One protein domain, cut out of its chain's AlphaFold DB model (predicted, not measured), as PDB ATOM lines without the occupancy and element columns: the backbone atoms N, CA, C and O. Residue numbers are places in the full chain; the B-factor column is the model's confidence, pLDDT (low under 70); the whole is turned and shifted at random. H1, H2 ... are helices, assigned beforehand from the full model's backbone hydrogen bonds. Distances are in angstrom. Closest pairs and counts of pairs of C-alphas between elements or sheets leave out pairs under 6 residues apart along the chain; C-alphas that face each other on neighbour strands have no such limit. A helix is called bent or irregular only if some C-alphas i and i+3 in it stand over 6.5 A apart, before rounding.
ATOM      1  N   PHE A   4     112.941 -49.111  48.145       90.00
ATOM      2  CA  PHE A   4     114.040 -49.500  49.043       90.00
ATOM      3  C   PHE A   4     114.241 -48.555  50.239       90.00
ATOM      4  O   PHE A   4     114.278 -49.014  51.376       90.00
ATOM      5  N   GLU A   5     114.311 -47.247  49.987       87.69
ATOM      6  CA  GLU A   5     114.564 -46.229  51.020       87.69
ATOM      7  C   GLU A   5     113.450 -46.189  52.075       87.69
ATOM      8  O   GLU A   5     113.723 -46.234  53.272       87.69
ATOM      9  N   GLN A   6     112.188 -46.185  51.632       88.06
ATOM     10  CA  GLN A   6     111.027 -46.173  52.524       88.06
ATOM     11  C   GLN A   6     110.950 -47.461  53.354       88.06
ATOM     12  O   GLN A   6     110.598 -47.441  54.534       88.06
ATOM     13  N   TYR A   7     111.272 -48.602  52.746       87.38
ATOM     14  CA  TYR A   7     111.219 -49.886  53.436       87.38
ATOM     15  C   TYR A   7     112.299 -50.012  54.517       87.38
ATOM     16  O   TYR A   7     112.025 -50.513  55.613       87.38
ATOM     17  N   GLU A   8     113.516 -49.566  54.199       86.94
ATOM     18  CA  GLU A   8     114.657 -49.600  55.108       86.94
ATOM     19  C   GLU A   8     114.449 -48.667  56.304       86.94
ATOM     20  O   GLU A   8     114.568 -49.104  57.446       86.94
ATOM     21  N   GLN A   9     114.129 -47.399  56.045       82.75
ATOM     22  CA  GLN A   9     114.180 -46.354  57.066       82.75
ATOM     23  C   GLN A   9     112.870 -46.223  57.855       82.75
ATOM     24  O   GLN A   9     112.902 -46.032  59.069       82.75
ATOM     25  N   ASP A  10     111.716 -46.369  57.195       73.31
ATOM     26  CA  ASP A  10     110.438 -45.903  57.756       73.31
ATOM     27  C   ASP A  10     109.471 -47.026  58.150       73.31
ATOM     28  O   ASP A  10     108.457 -46.782  58.807       73.31
ATOM     29  N   LEU A  11     109.741 -48.264  57.730       73.69
ATOM     30  CA  LEU A  11     108.772 -49.361  57.821       73.69
ATOM     31  C   LEU A  11     109.225 -50.490  58.738       73.69
ATOM     32  O   LEU A  11     108.540 -50.810  59.711       73.69
ATOM     33  N   ARG A  12     110.306 -51.182  58.366       80.19
ATOM     34  CA  ARG A  12     110.649 -52.484  58.963       80.19
ATOM     35  C   ARG A  12     112.130 -52.652  59.265       80.19
ATOM     36  O   ARG A  12     112.452 -53.460  60.135       80.19
ATOM     37  N   GLY A  13     113.003 -51.924  58.561       83.62
ATOM     38  CA  GLY A  13     114.439 -52.176  58.590       83.62
ATOM     39  C   GLY A  13     114.795 -53.576  58.082       83.62
ATOM     40  O   GLY A  13     113.937 -54.365  57.668       83.62
ATOM     41  N   PHE A  14     116.085 -53.901  58.123       89.56
ATOM     42  CA  PHE A  14     116.595 -55.210  57.730       89.56
ATOM     43  C   PHE A  14     117.475 -55.801  58.828       89.56
ATOM     44  O   PHE A  14     118.252 -55.103  59.471       89.56
ATOM     45  N   TYR A  15     117.380 -57.119  59.013       90.62
ATOM     46  CA  TYR A  15     118.365 -57.870  59.800       90.62
ATOM     47  C   TYR A  15     119.695 -58.051  59.052       90.62
ATOM     48  O   TYR A  15     120.713 -58.345  59.671       90.62
ATOM     49  N   LEU A  16     119.668 -57.923  57.723       90.81
ATOM     50  CA  LEU A  16     120.838 -57.966  56.852       90.81
ATOM     51  C   LEU A  16     121.363 -56.550  56.619       90.81
ATOM     52  O   LEU A  16     120.572 -55.607  56.586       90.81
ATOM     53  N   ASN A  17     122.667 -56.414  56.387       91.38
ATOM     54  CA  ASN A  17     123.250 -55.148  55.960       91.38
ATOM     55  C   ASN A  17     123.029 -54.970  54.452       91.38
ATOM     56  O   ASN A  17     123.834 -55.419  53.640       91.38
ATOM     57  N   VAL A  18     121.884 -54.412  54.078       91.38
ATOM     58  CA  VAL A  18     121.473 -54.225  52.684       91.38
ATOM     59  C   VAL A  18     121.943 -52.841  52.210       91.38
ATOM     60  O   VAL A  18     121.732 -51.883  52.944       91.38
ATOM     61  N   PRO A  19     122.504 -52.691  50.993       91.94
ATOM     62  CA  PRO A  19     122.578 -53.670  49.901       91.94
ATOM     63  C   PRO A  19     123.738 -54.668  49.959       91.94
ATOM     64  O   PRO A  19     123.724 -55.632  49.192       91.94
ATOM     65  N   GLU A  20     124.739 -54.467  50.812       92.81
ATOM     66  CA  GLU A  20     126.029 -55.168  50.729       92.81
ATOM     67  C   GLU A  20     125.891 -56.688  50.881       92.81
ATOM     68  O   GLU A  20     126.518 -57.444  50.142       92.81
ATOM     69  N   ASP A  21     125.017 -57.134  51.781       94.19
ATOM     70  CA  ASP A  21     124.760 -58.543  52.069       94.19
ATOM     71  C   ASP A  21     123.933 -59.255  50.996       94.19
ATOM     72  O   ASP A  21     123.735 -60.459  51.108       94.19
ATOM     73  N   LEU A  22     123.413 -58.567  49.977       94.19
ATOM     74  CA  LEU A  22     122.666 -59.219  48.899       94.19
ATOM     75  C   LEU A  22     123.612 -59.801  47.838       94.19
ATOM     76  O   LEU A  22     124.692 -59.258  47.621       94.19
ATOM     77  N   PRO A  23     123.213 -60.867  47.117       95.19
ATOM     78  CA  PRO A  23     124.046 -61.475  46.078       95.19
ATOM     79  C   PRO A  23     124.078 -60.676  44.764       95.19
ATOM     80  O   PRO A  23     124.722 -61.114  43.819       95.19
ATOM     81  N   ASN A  24     123.351 -59.556  44.671       91.88
ATOM     82  CA  ASN A  24     123.249 -58.693  43.492       91.88
ATOM     83  C   ASN A  24     122.830 -57.269  43.892       91.88
ATOM     84  O   ASN A  24     122.412 -57.024  45.027       91.88
ATOM     85  N   ASP A  25     122.908 -56.347  42.934       92.50
ATOM     86  CA  ASP A  25     122.520 -54.948  43.109       92.50
ATOM     87  C   ASP A  25     121.006 -54.750  43.247       92.50
ATOM     88  O   ASP A  25     120.182 -55.514  42.733       92.50
ATOM     89  N   ILE A  26     120.627 -53.660  43.917       92.19
ATOM     90  CA  ILE A  26     119.230 -53.247  44.027       92.19
ATOM     91  C   ILE A  26     118.834 -52.465  42.783       92.19
ATOM     92  O   ILE A  26     119.232 -51.319  42.598       92.19
ATOM     93  N   ILE A  27     117.944 -53.050  41.991       92.75
ATOM     94  CA  ILE A  27     117.389 -52.395  40.809       92.75
ATOM     95  C   ILE A  27     116.056 -51.729  41.163       92.75
ATOM     96  O   ILE A  27     115.123 -52.399  41.618       92.75
ATOM     97  N   LYS A  28     115.953 -50.406  40.997       94.19
ATOM     98  CA  LYS A  28     114.743 -49.630  41.348       94.19
ATOM     99  C   LYS A  28     113.757 -49.485  40.185       94.19
ATOM    100  O   LYS A  28     112.582 -49.235  40.431       94.19
ATOM    101  N   LYS A  29     114.225 -49.638  38.942       95.81
ATOM    102  CA  LYS A  29     113.438 -49.420  37.720       95.81
ATOM    103  C   LYS A  29     113.276 -50.705  36.917       95.81
ATOM    104  O   LYS A  29     114.216 -51.480  36.782       95.81
ATOM    105  N   GLU A  30     112.096 -50.895  36.342       95.62
ATOM    106  CA  GLU A  30     111.775 -52.082  35.545       95.62
ATOM    107  C   GLU A  30     112.657 -52.210  34.294       95.62
ATOM    108  O   GLU A  30     113.198 -53.279  34.037       95.62
ATOM    109  N   GLU A  31     112.867 -51.118  33.558       96.56
ATOM    110  CA  GLU A  31     113.683 -51.118  32.334       96.56
ATOM    111  C   GLU A  31     115.114 -51.616  32.593       96.56
ATOM    112  O   GLU A  31     115.627 -52.459  31.861       96.56
ATOM    113  N   GLU A  32     115.732 -51.156  33.682       94.56
ATOM    114  CA  GLU A  32     117.073 -51.578  34.099       94.56
ATOM    115  C   GLU A  32     117.110 -53.070  34.466       94.56
ATOM    116  O   GLU A  32     118.064 -53.775  34.124       94.56
ATOM    117  N   LEU A  33     116.054 -53.571  35.116       93.81
ATOM    118  CA  LEU A  33     115.930 -54.987  35.459       93.81
ATOM    119  C   LEU A  33     115.854 -55.845  34.195       93.81
ATOM    120  O   LEU A  33     116.569 -56.840  34.084       93.81
ATOM    121  N   LEU A  34     115.014 -55.445  33.239       95.50
ATOM    122  CA  LEU A  34     114.849 -56.151  31.971       95.50
ATOM    123  C   LEU A  34     116.150 -56.166  31.164       95.50
ATOM    124  O   LEU A  34     116.519 -57.218  30.640       95.50
ATOM    125  N   MET A  35     116.878 -55.045  31.119       95.38
ATOM    126  CA  MET A  35     118.194 -54.977  30.476       95.38
ATOM    127  C   MET A  35     119.185 -55.956  31.115       95.38
ATOM    128  O   MET A  35     119.769 -56.777  30.416       95.38
ATOM    129  N   LYS A  36     119.321 -55.940  32.448       93.19
ATOM    130  CA  LYS A  36     120.244 -56.832  33.173       93.19
ATOM    131  C   LYS A  36     119.938 -58.315  32.953       93.19
ATOM    132  O   LYS A  36     120.864 -59.106  32.792       93.19
ATOM    133  N   ILE A  37     118.655 -58.686  32.933       94.56
ATOM    134  CA  ILE A  37     118.225 -60.062  32.645       94.56
ATOM    135  C   ILE A  37     118.596 -60.447  31.212       94.56
ATOM    136  O   ILE A  37     119.158 -61.518  30.999       94.56
ATOM    137  N   ASN A  38     118.294 -59.582  30.241       97.06
ATOM    138  CA  ASN A  38     118.552 -59.851  28.829       97.06
ATOM    139  C   ASN A  38     120.053 -59.960  28.518       97.06
ATOM    140  O   ASN A  38     120.460 -60.817  27.738       97.06
ATOM    141  N   ASP A  39     120.871 -59.132  29.165       95.31
ATOM    142  CA  ASP A  39     122.325 -59.140  28.998       95.31
ATOM    143  C   ASP A  39     122.993 -60.349  29.676       95.31
ATOM    144  O   ASP A  39     124.168 -60.624  29.431       95.31
ATOM    145  N   GLY A  40     122.270 -61.074  30.543       91.44
ATOM    146  CA  GLY A  40     122.770 -62.265  31.236       91.44
ATOM    147  C   GLY A  40     123.975 -61.997  32.146       91.44
ATOM    148  O   GLY A  40     124.720 -62.919  32.478       91.44
ATOM    149  N   ASN A  41     124.197 -60.737  32.522       84.44
ATOM    150  CA  ASN A  41     125.365 -60.305  33.277       84.44
ATOM    151  C   ASN A  41     125.086 -60.396  34.783       84.44
ATOM    152  O   ASN A  41     124.632 -59.432  35.405       84.44
ATOM    153  N   PHE A  42     125.332 -61.581  35.343       90.75
ATOM    154  CA  PHE A  42     125.133 -61.888  36.758       90.75
ATOM    155  C   PHE A  42     126.466 -62.006  37.501       90.75
ATOM    156  O   PHE A  42     127.415 -62.615  37.001       90.75
ATOM    157  N   ASP A  43     126.518 -61.487  38.728       93.38
ATOM    158  CA  ASP A  43     127.696 -61.592  39.588       93.38
ATOM    159  C   ASP A  43     127.690 -62.916  40.369       93.38
ATOM    160  O   ASP A  43     127.198 -63.031  41.496       93.38
ATOM    161  N   PHE A  44     128.215 -63.963  39.733       95.19
ATOM    162  CA  PHE A  44     128.273 -65.293  40.336       95.19
ATOM    163  C   PHE A  44     129.290 -65.406  41.480       95.19
ATOM    164  O   PHE A  44     129.117 -66.274  42.339       95.19
ATOM    165  N   GLU A  45     130.314 -64.550  41.536       95.81
ATOM    166  CA  GLU A  45     131.259 -64.552  42.661       95.81
ATOM    167  C   GLU A  45     130.612 -63.933  43.901       95.81
ATOM    168  O   GLU A  45     130.627 -64.555  44.962       95.81
ATOM    169  N   ARG A  46     129.901 -62.805  43.762       96.00
ATOM    170  CA  ARG A  46     129.101 -62.246  44.865       96.00
ATOM    171  C   ARG A  46     128.012 -63.213  45.331       96.00
ATOM    172  O   ARG A  46     127.778 -63.352  46.533       96.00
ATOM    173  N   LEU A  47     127.377 -63.945  44.409       96.38
ATOM    174  CA  LEU A  47     126.447 -65.023  44.762       96.38
ATOM    175  C   LEU A  47     127.139 -66.148  45.545       96.38
ATOM    176  O   LEU A  47     126.559 -66.707  46.478       96.38
ATOM    177  N   LYS A  48     128.366 -66.516  45.178       95.69
ATOM    178  CA  LYS A  48     129.135 -67.538  45.890       95.69
ATOM    179  C   LYS A  48     129.499 -67.077  47.302       95.69
ATOM    180  O   LYS A  48     129.283 -67.847  48.236       95.69
ATOM    181  N   ASP A  49     129.940 -65.836  47.473       95.62
ATOM    182  CA  ASP A  49     130.242 -65.250  48.786       95.62
ATOM    183  C   ASP A  49     128.990 -65.175  49.672       95.62
ATOM    184  O   ASP A  49     129.011 -65.581  50.839       95.62
ATOM    185  N   PHE A  50     127.855 -64.772  49.092       96.50
ATOM    186  CA  PHE A  50     126.552 -64.830  49.754       96.50
ATOM    187  C   PHE A  50     126.235 -66.244  50.256       96.50
ATOM    188  O   PHE A  50     125.868 -66.436  51.416       96.50
ATOM    189  N   ASN A  51     126.402 -67.258  49.401       96.06
ATOM    190  CA  ASN A  51     126.132 -68.646  49.770       96.06
ATOM    191  C   ASN A  51     127.071 -69.150  50.873       96.06
ATOM    192  O   ASN A  51     126.622 -69.873  51.761       96.06
ATOM    193  N   GLN A  52     128.346 -68.755  50.856       95.25
ATOM    194  CA  GLN A  52     129.295 -69.102  51.915       95.25
ATOM    195  C   GLN A  52     128.912 -68.489  53.264       95.25
ATOM    196  O   GLN A  52     129.101 -69.130  54.295       95.25
ATOM    197  N   LYS A  53     128.349 -67.275  53.269       95.19
ATOM    198  CA  LYS A  53     127.911 -66.602  54.497       95.19
ATOM    199  C   LYS A  53     126.570 -67.130  55.010       95.19
ATOM    200  O   LYS A  53     126.444 -67.430  56.195       95.19
ATOM    201  N   PHE A  54     125.573 -67.243  54.137       96.12
ATOM    202  CA  PHE A  54     124.180 -67.449  54.546       96.12
ATOM    203  C   PHE A  54     123.654 -68.868  54.308       96.12
ATOM    204  O   PHE A  54     122.754 -69.306  55.019       96.12
ATOM    205  N   ASN A  55     124.233 -69.615  53.363       95.62
ATOM    206  CA  ASN A  55     123.762 -70.947  52.966       95.62
ATOM    207  C   ASN A  55     124.769 -72.068  53.283       95.62
ATOM    208  O   ASN A  55     124.616 -73.187  52.795       95.62
ATOM    209  N   LEU A  56     125.768 -71.801  54.132       94.25
ATOM    210  CA  LEU A  56     126.890 -72.704  54.423       94.25
ATOM    211  C   LEU A  56     126.475 -74.124  54.843       94.25
ATOM    212  O   LEU A  56     127.170 -75.094  54.551       94.25
ATOM    213  N   TRP A  57     125.354 -74.258  55.556       92.31
ATOM    214  CA  TRP A  57     124.901 -75.537  56.112       92.31
ATOM    215  C   TRP A  57     123.886 -76.279  55.239       92.31
ATOM    216  O   TRP A  57     123.457 -77.377  55.608       92.31
ATOM    217  N   ASN A  58     123.521 -75.716  54.084       91.69
ATOM    218  CA  ASN A  58     122.594 -76.334  53.142       91.69
ATOM    219  C   ASN A  58     123.299 -77.421  52.320       91.69
ATOM    220  O   ASN A  58     123.593 -77.253  51.143       91.69
ATOM    221  N   ASP A  59     123.543 -78.570  52.948       94.12
ATOM    222  CA  ASP A  59     124.148 -79.748  52.311       94.12
ATOM    223  C   ASP A  59     123.119 -80.764  51.782       94.12
ATOM    224  O   ASP A  59     123.468 -81.889  51.428       94.12
ATOM    225  N   GLY A  60     121.833 -80.396  51.777       95.56
ATOM    226  CA  GLY A  60     120.731 -81.266  51.357       95.56
ATOM    227  C   GLY A  60     120.419 -82.417  52.322       95.56
ATOM    228  O   GLY A  60     119.580 -83.258  52.014       95.56
ATOM    229  N   LYS A  61     121.059 -82.475  53.501       96.06
ATOM    230  CA  LYS A  61     120.929 -83.596  54.451       96.06
ATOM    231  C   LYS A  61     120.224 -83.224  55.752       96.06
ATOM    232  O   LYS A  61     120.272 -84.006  56.699       96.06
ATOM    233  N   ALA A  62     119.552 -82.074  55.814       95.44
ATOM    234  CA  ALA A  62     118.885 -81.592  57.027       95.44
ATOM    235  C   ALA A  62     117.968 -82.658  57.662       95.44
ATOM    236  O   ALA A  62     118.156 -83.010  58.824       95.44
ATOM    237  N   CYS A  63     117.057 -83.256  56.884       94.88
ATOM    238  CA  CYS A  63     116.160 -84.301  57.388       94.88
ATOM    239  C   CYS A  63     116.923 -85.531  57.900       94.88
ATOM    240  O   CYS A  63     116.654 -86.004  59.000       94.88
ATOM    241  N   SER A  64     117.911 -86.023  57.143       95.00
ATOM    242  CA  SER A  64     118.713 -87.184  57.552       95.00
ATOM    243  C   SER A  64     119.488 -86.918  58.848       95.00
ATOM    244  O   SER A  64     119.502 -87.773  59.729       95.00
ATOM    245  N   LYS A  65     120.066 -85.719  59.014       94.44
ATOM    246  CA  LYS A  65     120.745 -85.301  60.254       94.44
ATOM    247  C   LYS A  65     119.795 -85.309  61.451       94.44
ATOM    248  O   LYS A  65     120.178 -85.771  62.522       94.44
ATOM    249  N   VAL A  66     118.566 -84.824  61.271       95.62
ATOM    250  CA  VAL A  66     117.544 -84.808  62.329       95.62
ATOM    251  C   VAL A  66     117.112 -86.225  62.700       95.62
ATOM    252  O   VAL A  66     117.107 -86.555  63.882       95.62
ATOM    253  N   VAL A  67     116.815 -87.079  61.715       96.31
ATOM    254  CA  VAL A  67     116.455 -88.490  61.947       96.31
ATOM    255  C   VAL A  67     117.570 -89.200  62.713       96.31
ATOM    256  O   VAL A  67     117.321 -89.730  63.794       96.31
ATOM    257  N   LYS A  68     118.819 -89.100  62.239       95.56
ATOM    258  CA  LYS A  68     119.994 -89.653  62.932       95.56
ATOM    259  C   LYS A  68     120.108 -89.151  64.371       95.56
ATOM    260  O   LYS A  68     120.374 -89.936  65.275       95.56
ATOM    261  N   ARG A  69     119.869 -87.854  64.603       95.19
ATOM    262  CA  ARG A  69     119.953 -87.237  65.935       95.19
ATOM    263  C   ARG A  69     118.853 -87.700  66.892       95.19
ATOM    264  O   ARG A  69     119.139 -87.847  68.077       95.19
ATOM    265  N   ILE A  70     117.622 -87.868  66.405       96.56
ATOM    266  CA  ILE A  70     116.462 -88.262  67.219       96.56
ATOM    267  C   ILE A  70     116.495 -89.763  67.518       96.56
ATOM    268  O   ILE A  70     116.231 -90.165  68.648       96.56
ATOM    269  N   PHE A  71     116.832 -90.583  66.522       95.81
ATOM    270  CA  PHE A  71     116.764 -92.041  66.619       95.81
ATOM    271  C   PHE A  71     118.114 -92.709  66.943       95.81
ATOM    272  O   PHE A  71     118.175 -93.930  67.023       95.81
ATOM    273  N   ASN A  72     119.182 -91.930  67.182       82.12
ATOM    274  CA  ASN A  72     120.546 -92.415  67.460       82.12
ATOM    275  C   ASN A  72     121.076 -93.411  66.407       82.12
ATOM    276  O   ASN A  72     121.804 -94.351  66.731       82.12
TER     277      ASN A  72
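What this domain is: This is residues 4 to 72 of the 74 residues of a protein of Lactococcus lactis subsp. cremoris (UniProt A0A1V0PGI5). Four short helices are strung out along a winding chain, no helix touching another: H1, H2 and H3 stand around an open, loosely built part, and an arm of residues 55 to 72, with H4 near its tip, sticks out from it. The long link of residues 12 to 29 winds from H1 to H2, and residues 29 to 35, of which 30 to 35 belong to H2, stick out as well. The printed part has 69 residues, with four named helices in the order H1, H2, H3, H4 and no named strand, so the class is all helix. The whole is extended, with a radius of gyration of the C-alphas of 17.6 A, and flat, spanning 54 by 34 by 17 A.

Where its parts are: Find C-alpha 4 at (114.040, -49.500, 49.043), where H1 begins; it holds residues 4 to 11 and is 10.2 A from first to last C-alpha. Read on past residues 12 to 29, which hold no named element, to Glu 30, where H2 begins; it holds residues 30 to 39 and is 14.3 A long. H3, residues 44 to 54, is the longest helix by residues; look for its first C-alpha at (128.273, -65.293, 40.336), and 14.9 A away its last, that of Phe 54. H4 holds residues 62 to 71, is 14.3 A long, and ends with C-alpha 71 at (116.764, -92.041, 66.619).

How they stand to each other: Start at H1 and you will find it apart from H2, with no C-alpha of the one within 8 A of the other. H1 is also apart from H3 and from H4. Go on to H2, which is apart from H3 and from H4. At H3 you will find it apart from H4 too. In the backbone of H2, H3 and H4 every O i to N i+4 pair is within hydrogen-bond range, while in H1 it is 3 of 4. H1 is neither bent nor irregular, but only just: C-alphas 8 and 11 are 6.5 A apart.

The domain as a whole: Look for the two C-alphas farthest apart at Glu 31 and Asn 72, 54.6 A from each other; those of Phe 4 and Asn 72, the first and last printed, are 47.2 A apart. Residues 29 to 35 and residues 55 to 72 stand free; without them the body has 44 residues and spans 33 by 26 by 10 A. The link from H1 to H2 is long, with 18 residues, that from H2 to H3 is tight, with 4, and that from H3 to H4 is short, with 7. The printed part has no cut. The mean pLDDT of the printed part is 92.4, that of H1 is 84, and no printed residue is under 70.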